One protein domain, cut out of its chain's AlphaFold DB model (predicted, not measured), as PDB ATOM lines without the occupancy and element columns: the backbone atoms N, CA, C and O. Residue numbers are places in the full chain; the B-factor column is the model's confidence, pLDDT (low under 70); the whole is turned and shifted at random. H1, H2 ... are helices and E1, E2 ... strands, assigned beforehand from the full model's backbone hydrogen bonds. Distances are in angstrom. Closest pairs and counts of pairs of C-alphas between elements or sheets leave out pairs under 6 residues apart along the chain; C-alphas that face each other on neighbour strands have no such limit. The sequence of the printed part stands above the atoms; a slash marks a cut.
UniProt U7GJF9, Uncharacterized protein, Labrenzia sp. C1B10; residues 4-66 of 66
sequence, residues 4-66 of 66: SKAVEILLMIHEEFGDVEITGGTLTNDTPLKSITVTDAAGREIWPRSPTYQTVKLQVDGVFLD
ATOM      1  N   SER A   4     -27.523 -33.211   9.289       81.81
ATOM      2  CA  SER A   4     -26.251 -33.690   8.729       81.81
ATOM      3  C   SER A   4     -25.303 -34.234   9.800       81.81
ATOM      4  O   SER A   4     -24.656 -35.253   9.591       81.81
ATOM      5  N   LYS A   5     -25.269 -33.599  10.979       84.38
ATOM      6  CA  LYS A   5     -24.423 -34.041  12.087       84.38
ATOM      7  C   LYS A   5     -24.963 -35.301  12.762       84.38
ATOM      8  O   LYS A   5     -24.176 -36.148  13.166       84.38
ATOM      9  N   ALA A   6     -26.285 -35.438  12.853       81.31
ATOM     10  CA  ALA A   6     -26.923 -36.661  13.334       81.31
ATOM     11  C   ALA A   6     -26.587 -37.851  12.425       81.31
ATOM     12  O   ALA A   6     -26.183 -38.900  12.914       81.31
ATOM     13  N   VAL A   7     -26.676 -37.656  11.106       83.94
ATOM     14  CA  VAL A   7     -26.330 -38.675  10.105       83.94
ATOM     15  C   VAL A   7     -24.863 -39.091  10.224       83.94
ATOM     16  O   VAL A   7     -24.584 -40.283  10.258       83.94
ATOM     17  N   GLU A   8     -23.932 -38.141  10.360       88.50
ATOM     18  CA  GLU A   8     -22.510 -38.455  10.596       88.50
ATOM     19  C   GLU A   8     -22.302 -39.337  11.837       88.50
ATOM     20  O   GLU A   8     -21.517 -40.279  11.799       88.50
ATOM     21  N   ILE A   9     -22.996 -39.040  12.940       86.81
ATOM     22  CA  ILE A   9     -22.884 -39.813  14.186       86.81
ATOM     23  C   ILE A   9     -23.469 -41.217  14.019       86.81
ATOM     24  O   ILE A   9     -22.848 -42.180  14.456       86.81
ATOM     25  N   LEU A  10     -24.619 -41.348  13.355       85.31
ATOM     26  CA  LEU A  10     -25.230 -42.651  13.089       85.31
ATOM     27  C   LEU A  10     -24.355 -43.522  12.177       85.31
ATOM     28  O   LEU A  10     -24.248 -44.720  12.416       85.31
ATOM     29  N   LEU A  11     -23.679 -42.929  11.185       87.19
ATOM     30  CA  LEU A  11     -22.710 -43.645  10.348       87.19
ATOM     31  C   LEU A  11     -21.507 -44.142  11.165       87.19
ATOM     32  O   LEU A  11     -21.128 -45.299  11.023       87.19
ATOM     33  N   MET A  12     -20.959 -43.314  12.063       87.81
ATOM     34  CA  MET A  12     -19.876 -43.738  12.967       87.81
ATOM     35  C   MET A  12     -20.305 -44.888  13.892       87.81
ATOM     36  O   MET A  12     -19.553 -45.839  14.085       87.81
ATOM     37  N   ILE A  13     -21.522 -44.825  14.440       85.19
ATOM     38  CA  ILE A  13     -22.090 -45.902  15.267       85.19
ATOM     39  C   ILE A  13     -22.233 -47.189  14.441       85.19
ATOM     40  O   ILE A  13     -21.864 -48.257  14.920       85.19
ATOM     41  N   HIS A  14     -22.714 -47.096  13.198       84.19
ATOM     42  CA  HIS A  14     -22.856 -48.252  12.312       84.19
ATOM     43  C   HIS A  14     -21.510 -48.910  11.974       84.19
ATOM     44  O   HIS A  14     -21.392 -50.132  12.026       84.19
ATOM     45  N   GLU A  15     -20.478 -48.117  11.673       84.50
ATOM     46  CA  GLU A  15     -19.124 -48.634  11.433       84.50
ATOM     47  C   GLU A  15     -18.559 -49.379  12.652       84.50
ATOM     48  O   GLU A  15     -17.832 -50.362  12.498       84.50
ATOM     49  N   GLU A  16     -18.894 -48.926  13.862       83.56
ATOM     50  CA  GLU A  16     -18.376 -49.497  15.105       83.56
ATOM     51  C   GLU A  16     -19.155 -50.734  15.582       83.56
ATOM     52  O   GLU A  16     -18.546 -51.724  15.996       83.56
ATOM     53  N   PHE A  17     -20.487 -50.686  15.539       82.62
ATOM     54  CA  PHE A  17     -21.360 -51.686  16.165       82.62
ATOM     55  C   PHE A  17     -22.112 -52.574  15.165       82.62
ATOM     56  O   PHE A  17     -22.700 -53.577  15.569       82.62
ATOM     57  N   GLY A  18     -22.052 -52.265  13.869       80.12
ATOM     58  CA  GLY A  18     -22.785 -52.978  12.829       80.12
ATOM     59  C   GLY A  18     -24.227 -52.499  12.698       80.12
ATOM     60  O   GLY A  18     -24.538 -51.324  12.898       80.12
ATOM     61  N   ASP A  19     -25.116 -53.397  12.284       79.00
ATOM     62  CA  ASP A  19     -26.534 -53.076  12.133       79.00
ATOM     63  C   ASP A  19     -27.204 -53.042  13.516       79.00
ATOM     64  O   ASP A  19     -27.205 -54.045  14.232       79.00
ATOM     65  N   VAL A  20     -27.711 -51.871  13.913       77.81
ATOM     66  CA  VAL A  20     -28.302 -51.633  15.238       77.81
ATOM     67  C   VAL A  20     -29.655 -50.957  15.065       77.81
ATOM     68  O   VAL A  20     -29.780 -49.963  14.349       77.81
ATOM     69  N   GLU A  21     -30.669 -51.481  15.750       75.25
ATOM     70  CA  GLU A  21     -32.003 -50.893  15.752       75.25
ATOM     71  C   GLU A  21     -32.016 -49.571  16.539       75.25
ATOM     72  O   GLU A  21     -31.466 -49.455  17.641       75.25
ATOM     73  N   ILE A  22     -32.651 -48.551  15.962       75.06
ATOM     74  CA  ILE A  22     -32.888 -47.270  16.630       75.06
ATOM     75  C   ILE A  22     -34.215 -47.396  17.373       75.06
ATOM     76  O   ILE A  22     -35.281 -47.338  16.764       75.06
ATOM     77  N   THR A  23     -34.147 -47.590  18.685       71.25
ATOM     78  CA  THR A  23     -35.306 -47.941  19.517       71.25
ATOM     79  C   THR A  23     -35.903 -46.744  20.262       71.25
ATOM     80  O   THR A  23     -36.918 -46.894  20.942       71.25
ATOM     81  N   GLY A  24     -35.339 -45.537  20.110       65.62
ATOM     82  CA  GLY A  24     -35.810 -44.352  20.828       65.62
ATOM     83  C   GLY A  24     -35.667 -43.026  20.081       65.62
ATOM     84  O   GLY A  24     -34.703 -42.804  19.351       65.62
ATOM     85  N   GLY A  25     -36.624 -42.131  20.348       63.22
ATOM     86  CA  GLY A  25     -36.606 -40.714  19.987       63.22
ATOM     87  C   GLY A  25     -37.372 -40.326  18.729       63.22
ATOM     88  O   GLY A  25     -37.655 -41.135  17.849       63.22
ATOM     89  N   THR A  26     -37.747 -39.050  18.648       62.38
ATOM     90  CA  THR A  26     -38.464 -38.488  17.497       62.38
ATOM     91  C   THR A  26     -37.728 -37.256  16.991       62.38
ATOM     92  O   THR A  26     -37.651 -36.236  17.672       62.38
ATOM     93  N   LEU A  27     -37.208 -37.332  15.766       61.59
ATOM     94  CA  LEU A  27     -36.679 -36.175  15.046       61.59
ATOM     95  C   LEU A  27     -37.858 -35.360  14.504       61.59
ATOM     96  O   LEU A  27     -38.428 -35.693  13.468       61.59
ATOM     97  N   THR A  28     -38.238 -34.298  15.214       65.75
ATOM     98  CA  THR A  28     -39.239 -33.332  14.737       65.75
ATOM     99  C   THR A  28     -38.562 -32.025  14.332       65.75
ATOM    100  O   THR A  28     -37.505 -31.679  14.856       65.75
ATOM    101  N   ASN A  29     -39.155 -31.283  13.392       60.38
ATOM    102  CA  ASN A  29     -38.615 -29.980  12.977       60.38
ATOM    103  C   ASN A  29     -38.610 -28.952  14.118       60.38
ATOM    104  O   ASN A  29     -37.749 -28.073  14.143       60.38
ATOM    105  N   ASP A  30     -39.551 -29.076  15.054       68.31
ATOM    106  CA  ASP A  30     -39.777 -28.089  16.111       68.31
ATOM    107  C   ASP A  30     -38.910 -28.342  17.349       68.31
ATOM    108  O   ASP A  30     -38.656 -27.424  18.130       68.31
ATOM    109  N   THR A  31     -38.422 -29.576  17.521       65.50
ATOM    110  CA  THR A  31     -37.526 -29.939  18.621       65.50
ATOM    111  C   THR A  31     -36.206 -30.459  18.061       65.50
ATOM    112  O   THR A  31     -36.142 -31.584  17.563       65.50
ATOM    113  N   PRO A  32     -35.124 -29.663  18.127       69.44
ATOM    114  CA  PRO A  32     -33.833 -30.105  17.630       69.44
ATOM    115  C   PRO A  32     -33.306 -31.258  18.488       69.44
ATOM    116  O   PRO A  32     -33.196 -31.111  19.700       69.44
ATOM    117  N   LEU A  33     -32.876 -32.344  17.838       75.75
ATOM    118  CA  LEU A  33     -32.183 -33.470  18.476       75.75
ATOM    119  C   LEU A  33     -31.020 -32.971  19.348       75.75
ATOM    120  O   LEU A  33     -30.162 -32.231  18.846       75.75
ATOM    121  N   LYS A  34     -30.980 -33.337  20.626       76.69
ATOM    122  CA  LYS A  34     -29.972 -32.871  21.588       76.69
ATOM    123  C   LYS A  34     -28.767 -33.804  21.638       76.69
ATOM    124  O   LYS A  34     -27.638 -33.316  21.587       76.69
ATOM    125  N   SER A  35     -29.004 -35.110  21.675       77.50
ATOM    126  CA  SER A  35     -28.002 -36.150  21.899       77.50
ATOM    127  C   SER A  35     -28.360 -37.468  21.211       77.50
ATOM    128  O   SER A  35     -29.514 -37.752  20.903       77.50
ATOM    129  N   ILE A  36     -27.327 -38.271  20.957       82.81
ATOM    130  CA  ILE A  36     -27.440 -39.652  20.488       82.81
ATOM    131  C   ILE A  36     -26.639 -40.501  21.461       82.81
ATOM    132  O   ILE A  36     -25.436 -40.271  21.618       82.81
ATOM    133  N   THR A  37     -27.304 -41.472  22.072       82.94
ATOM    134  CA  THR A  37     -26.726 -42.351  23.084       82.94
ATOM    135  C   THR A  37     -26.849 -43.798  22.628       82.94
ATOM    136  O   THR A  37     -27.875 -44.201  22.083       82.94
ATOM    137  N   VAL A  38     -25.810 -44.596  22.855       82.38
ATOM    138  CA  VAL A  38     -25.868 -46.053  22.669       82.38
ATOM    139  C   VAL A  38     -25.674 -46.696  24.027       82.38
ATOM    140  O   VAL A  38     -24.741 -46.317  24.740       82.38
ATOM    141  N   THR A  39     -26.522 -47.661  24.379       80.19
ATOM    142  CA  THR A  39     -26.386 -48.421  25.626       80.19
ATOM    143  C   THR A  39     -26.153 -49.906  25.378       80.19
ATOM    144  O   THR A  39     -26.609 -50.468  24.382       80.19
ATOM    145  N   ASP A  40     -25.436 -50.558  26.292       79.50
ATOM    146  CA  ASP A  40     -25.354 -52.019  26.339       79.50
ATOM    147  C   ASP A  40     -26.635 -52.644  26.930       79.50
ATOM    148  O   ASP A  40     -27.485 -51.945  27.482       79.50
ATOM    149  N   ALA A  41     -26.758 -53.974  26.850       74.56
ATOM    150  CA  ALA A  41     -27.882 -54.740  27.414       74.56
ATOM    151  C   ALA A  41     -28.039 -54.617  28.946       74.56
ATOM    152  O   ALA A  41     -29.033 -55.067  29.514       74.56
ATOM    153  N   ALA A  42     -27.059 -54.029  29.639       75.56
ATOM    154  CA  ALA A  42     -27.134 -53.701  31.059       75.56
ATOM    155  C   ALA A  42     -27.568 -52.240  31.303       75.56
ATOM    156  O   ALA A  42     -27.551 -51.787  32.451       75.56
ATOM    157  N   GLY A  43     -27.949 -51.507  30.250       72.19
ATOM    158  CA  GLY A  43     -28.375 -50.110  30.297       72.19
ATOM    159  C   GLY A  43     -27.228 -49.114  30.479       72.19
ATOM    160  O   GLY A  43     -27.466 -47.979  30.891       72.19
ATOM    161  N   ARG A  44     -25.973 -49.515  30.234       77.50
ATOM    162  CA  ARG A  44     -24.804 -48.635  30.385       77.50
ATOM    163  C   ARG A  44     -24.546 -47.881  29.097       77.50
ATOM    164  O   ARG A  44     -24.432 -48.505  28.048       77.50
ATOM    165  N   GLU A  45     -24.380 -46.566  29.183       78.81
ATOM    166  CA  GLU A  45     -23.949 -45.747  28.050       78.81
ATOM    167  C   GLU A  45     -22.538 -46.148  27.593       78.81
ATOM    168  O   GLU A  45     -21.576 -46.097  28.360       78.81
ATOM    169  N   ILE A  46     -22.426 -46.540  26.327       79.12
ATOM    170  CA  ILE A  46     -21.164 -46.878  25.659       79.12
ATOM    171  C   ILE A  46     -20.789 -45.846  24.590       79.12
ATOM    172  O   ILE A  46     -19.639 -45.803  24.147       79.12
ATOM    173  N   TRP A  47     -21.744 -44.999  24.195       77.00
ATOM    174  CA  TRP A  47     -21.546 -43.885  23.280       77.00
ATOM    175  C   TRP A  47     -22.372 -42.665  23.716       77.00
ATOM    176  O   TRP A  47     -23.555 -42.853  24.001       77.00
ATOM    177  N   PRO A  48     -21.819 -41.437  23.678       70.94
ATOM    178  CA  PRO A  48     -20.465 -41.089  23.235       70.94
ATOM    179  C   PRO A  48     -19.387 -41.606  24.200       70.94
ATOM    180  O   PRO A  48     -19.460 -41.394  25.406       70.94
ATOM    181  N   ARG A  49     -18.365 -42.300  23.670       65.75
ATOM    182  CA  ARG A  49     -17.291 -42.880  24.490       65.75
ATOM    183  C   ARG A  49     -16.622 -41.786  25.321       65.75
ATOM    184  O   ARG A  49     -15.957 -40.903  24.777       65.75
ATOM    185  N   SER A  50     -16.707 -41.893  26.645       54.31
ATOM    186  CA  SER A  50     -15.681 -41.288  27.494       54.31
ATOM    187  C   SER A  50     -14.320 -41.879  27.084       54.31
ATOM    188  O   SER A  50     -14.253 -43.075  26.795       54.31
ATOM    189  N   PRO A  51     -13.225 -41.097  27.031       47.09
ATOM    190  CA  PRO A  51     -11.935 -41.515  26.452       47.09
ATOM    191  C   PRO A  51     -11.250 -42.696  27.170       47.09
ATOM    192  O   PRO A  51     -10.160 -43.124  26.794       47.09
ATOM    193  N   THR A  52     -11.867 -43.251  28.206       47.56
ATOM    194  CA  THR A  52     -11.392 -44.419  28.938       47.56
ATOM    195  C   THR A  52     -11.873 -45.715  28.284       47.56
ATOM    196  O   THR A  52     -12.942 -46.228  28.593       47.56
ATOM    197  N   TYR A  53     -11.037 -46.219  27.373       51.62
ATOM    198  CA  TYR A  53     -10.846 -47.618  26.978       51.62
ATOM    199  C   TYR A  53     -11.756 -48.662  27.650       51.62
ATOM    200  O   TYR A  53     -11.530 -49.029  28.802       51.62
ATOM    201  N   GLN A  54     -12.652 -49.280  26.877       47.84
ATOM    202  CA  GLN A  54     -13.047 -50.668  27.120       47.84
ATOM    203  C   GLN A  54     -13.033 -51.462  25.812       47.84
ATOM    204  O   GLN A  54     -13.913 -51.361  24.966       47.84
ATOM    205  N   THR A  55     -11.987 -52.272  25.667       47.91
ATOM    206  CA  THR A  55     -11.771 -53.306  24.647       47.91
ATOM    207  C   THR A  55     -12.565 -54.575  24.973       47.91
ATOM    208  O   THR A  55     -12.030 -55.682  24.984       47.91
ATOM    209  N   VAL A  56     -13.855 -54.432  25.265       51.75
ATOM    210  CA  VAL A  56     -14.764 -55.568  25.439       51.75
ATOM    211  C   VAL A  56     -15.839 -55.445  24.372       51.75
ATOM    212  O   VAL A  56     -16.404 -54.371  24.194       51.75
ATOM    213  N   LYS A  57     -16.105 -56.529  23.632       51.41
ATOM    214  CA  LYS A  57     -17.268 -56.613  22.739       51.41
ATOM    215  C   LYS A  57     -18.527 -56.510  23.604       51.41
ATOM    216  O   LYS A  57     -18.961 -57.510  24.169       51.41
ATOM    217  N   LEU A  58     -19.038 -55.296  23.773       58.44
ATOM    218  CA  LEU A  58     -20.255 -55.019  24.526       58.44
ATOM    219  C   LEU A  58     -21.451 -55.355  23.636       58.44
ATOM    220  O   LEU A  58     -21.505 -54.958  22.473       58.44
ATOM    221  N   GLN A  59     -22.376 -56.144  24.171       61.47
ATOM    222  CA  GLN A  59     -23.625 -56.467  23.496       61.47
ATOM    223  C   GLN A  59     -24.536 -55.238  23.584       61.47
ATOM    224  O   GLN A  59     -24.920 -54.839  24.683       61.47
ATOM    225  N   VAL A  60     -24.805 -54.613  22.437       65.12
ATOM    226  CA  VAL A  60     -25.591 -53.377  22.318       65.12
ATOM    227  C   VAL A  60     -27.080 -53.687  22.463       65.12
ATOM    228  O   VAL A  60     -27.558 -54.645  21.859       65.12
ATOM    229  N   ASP A  61     -27.788 -52.882  23.256       67.19
ATOM    230  CA  ASP A  61     -29.245 -52.971  23.441       67.19
ATOM    231  C   ASP A  61     -29.994 -52.151  22.385       67.19
ATOM    232  O   ASP A  61     -30.981 -52.603  21.814       67.19
ATOM    233  N   GLY A  62     -29.487 -50.955  22.069       66.25
ATOM    234  CA  GLY A  62     -30.062 -50.096  21.038       66.25
ATOM    235  C   GLY A  62     -29.473 -48.688  21.005       66.25
ATOM    236  O   GLY A  62     -28.632 -48.314  21.831       66.25
ATOM    237  N   VAL A  63     -29.924 -47.907  20.020       70.94
ATOM    238  CA  VAL A  63     -29.594 -46.481  19.862       70.94
ATOM    239  C   VAL A  63     -30.773 -45.615  20.310       70.94
ATOM    240  O   VAL A  63     -31.891 -45.773  19.817       70.94
ATOM    241  N   PHE A  64     -30.501 -44.651  21.191       74.31
ATOM    242  CA  PHE A  64     -31.468 -43.704  21.744       74.31
ATOM    243  C   PHE A  64     -31.212 -42.288  21.222       74.31
ATOM    244  O   PHE A  64     -30.084 -41.789  21.259       74.31
ATOM    245  N   LEU A  65     -32.275 -41.634  20.753       66.50
ATOM    246  CA  LEU A  65     -32.269 -40.245  20.293       66.50
ATOM    247  C   LEU A  65     -33.096 -39.384  21.279       66.50
ATOM    248  O   LEU A  65     -34.255 -39.701  21.537       66.50
ATOM    249  N   ASP A  66     -32.528 -38.301  21.818       67.88
ATOM    250  CA  ASP A  66     -33.201 -37.316  22.706       67.88
ATOM    251  C   ASP A  66     -32.836 -35.881  22.304       67.88
ATOM    252  O   ASP A  66     -31.695 -35.683  21.831       67.88
TER     253      ASP A  66
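AT A GLANCE: This is residues 4 to 66 of the 66 residues of an uncharacterized protein of Labrenzia sp. C1B10 (UniProt U7GJF9). A small, twisted four-stranded sheet has one helix, H1, over one face, running along its inner strands E4 and E2. Loops holding Asp 30 and Thr 55 make the two ends of the long axis. The 63 printed residues run H1 E1 E2 E3 E4; the mixed sheet has the order E1 E4 E2 E3. The class is mixed, helices and strands, with under half of the residues in named elements. It is compact, radius of gyration of the C-alphas 12.0 A, yet elongated, spanning 38 by 21 by 20 A.

IN THESE COORDINATES: E4, residues 60 to 65, measures 14.9 A and ends at C-alpha 65 (-32.269, -40.245, 20.293). E2 is residues 36 to 40, 13.8 A; E1, 22 to 24; E3, 45 to 47. H1, residues 4 to 17, measures 20.1 A from C-alpha 4 (-26.251, -33.690, 8.729).

HOW THE PARTS SIT: E4 and E2 are antiparallel, N 64 and O 37 at 2.8 A. E1 is parallel to E4, N 65 and O 24 at 3.0 A. E2 and E3 form a hairpin, N 46 and O 38 at 2.8 A. H1 is on the sheet, height 9.9 A; the closest C-alphas of H1 and E4 are Phe 17 and Val 60, 7.7 A. Every O i to N i+4 pair in H1 is within hydrogen-bond range.

THE WHOLE: The farthest C-alphas, Asp 30 and Thr 55, are 38.6 A apart. The printed part has no cut. Links E1 to E2 and E3 to E4 are long. pLDDT is under 70 at residues 24 to 32, 49 to 62 and 65 to 66.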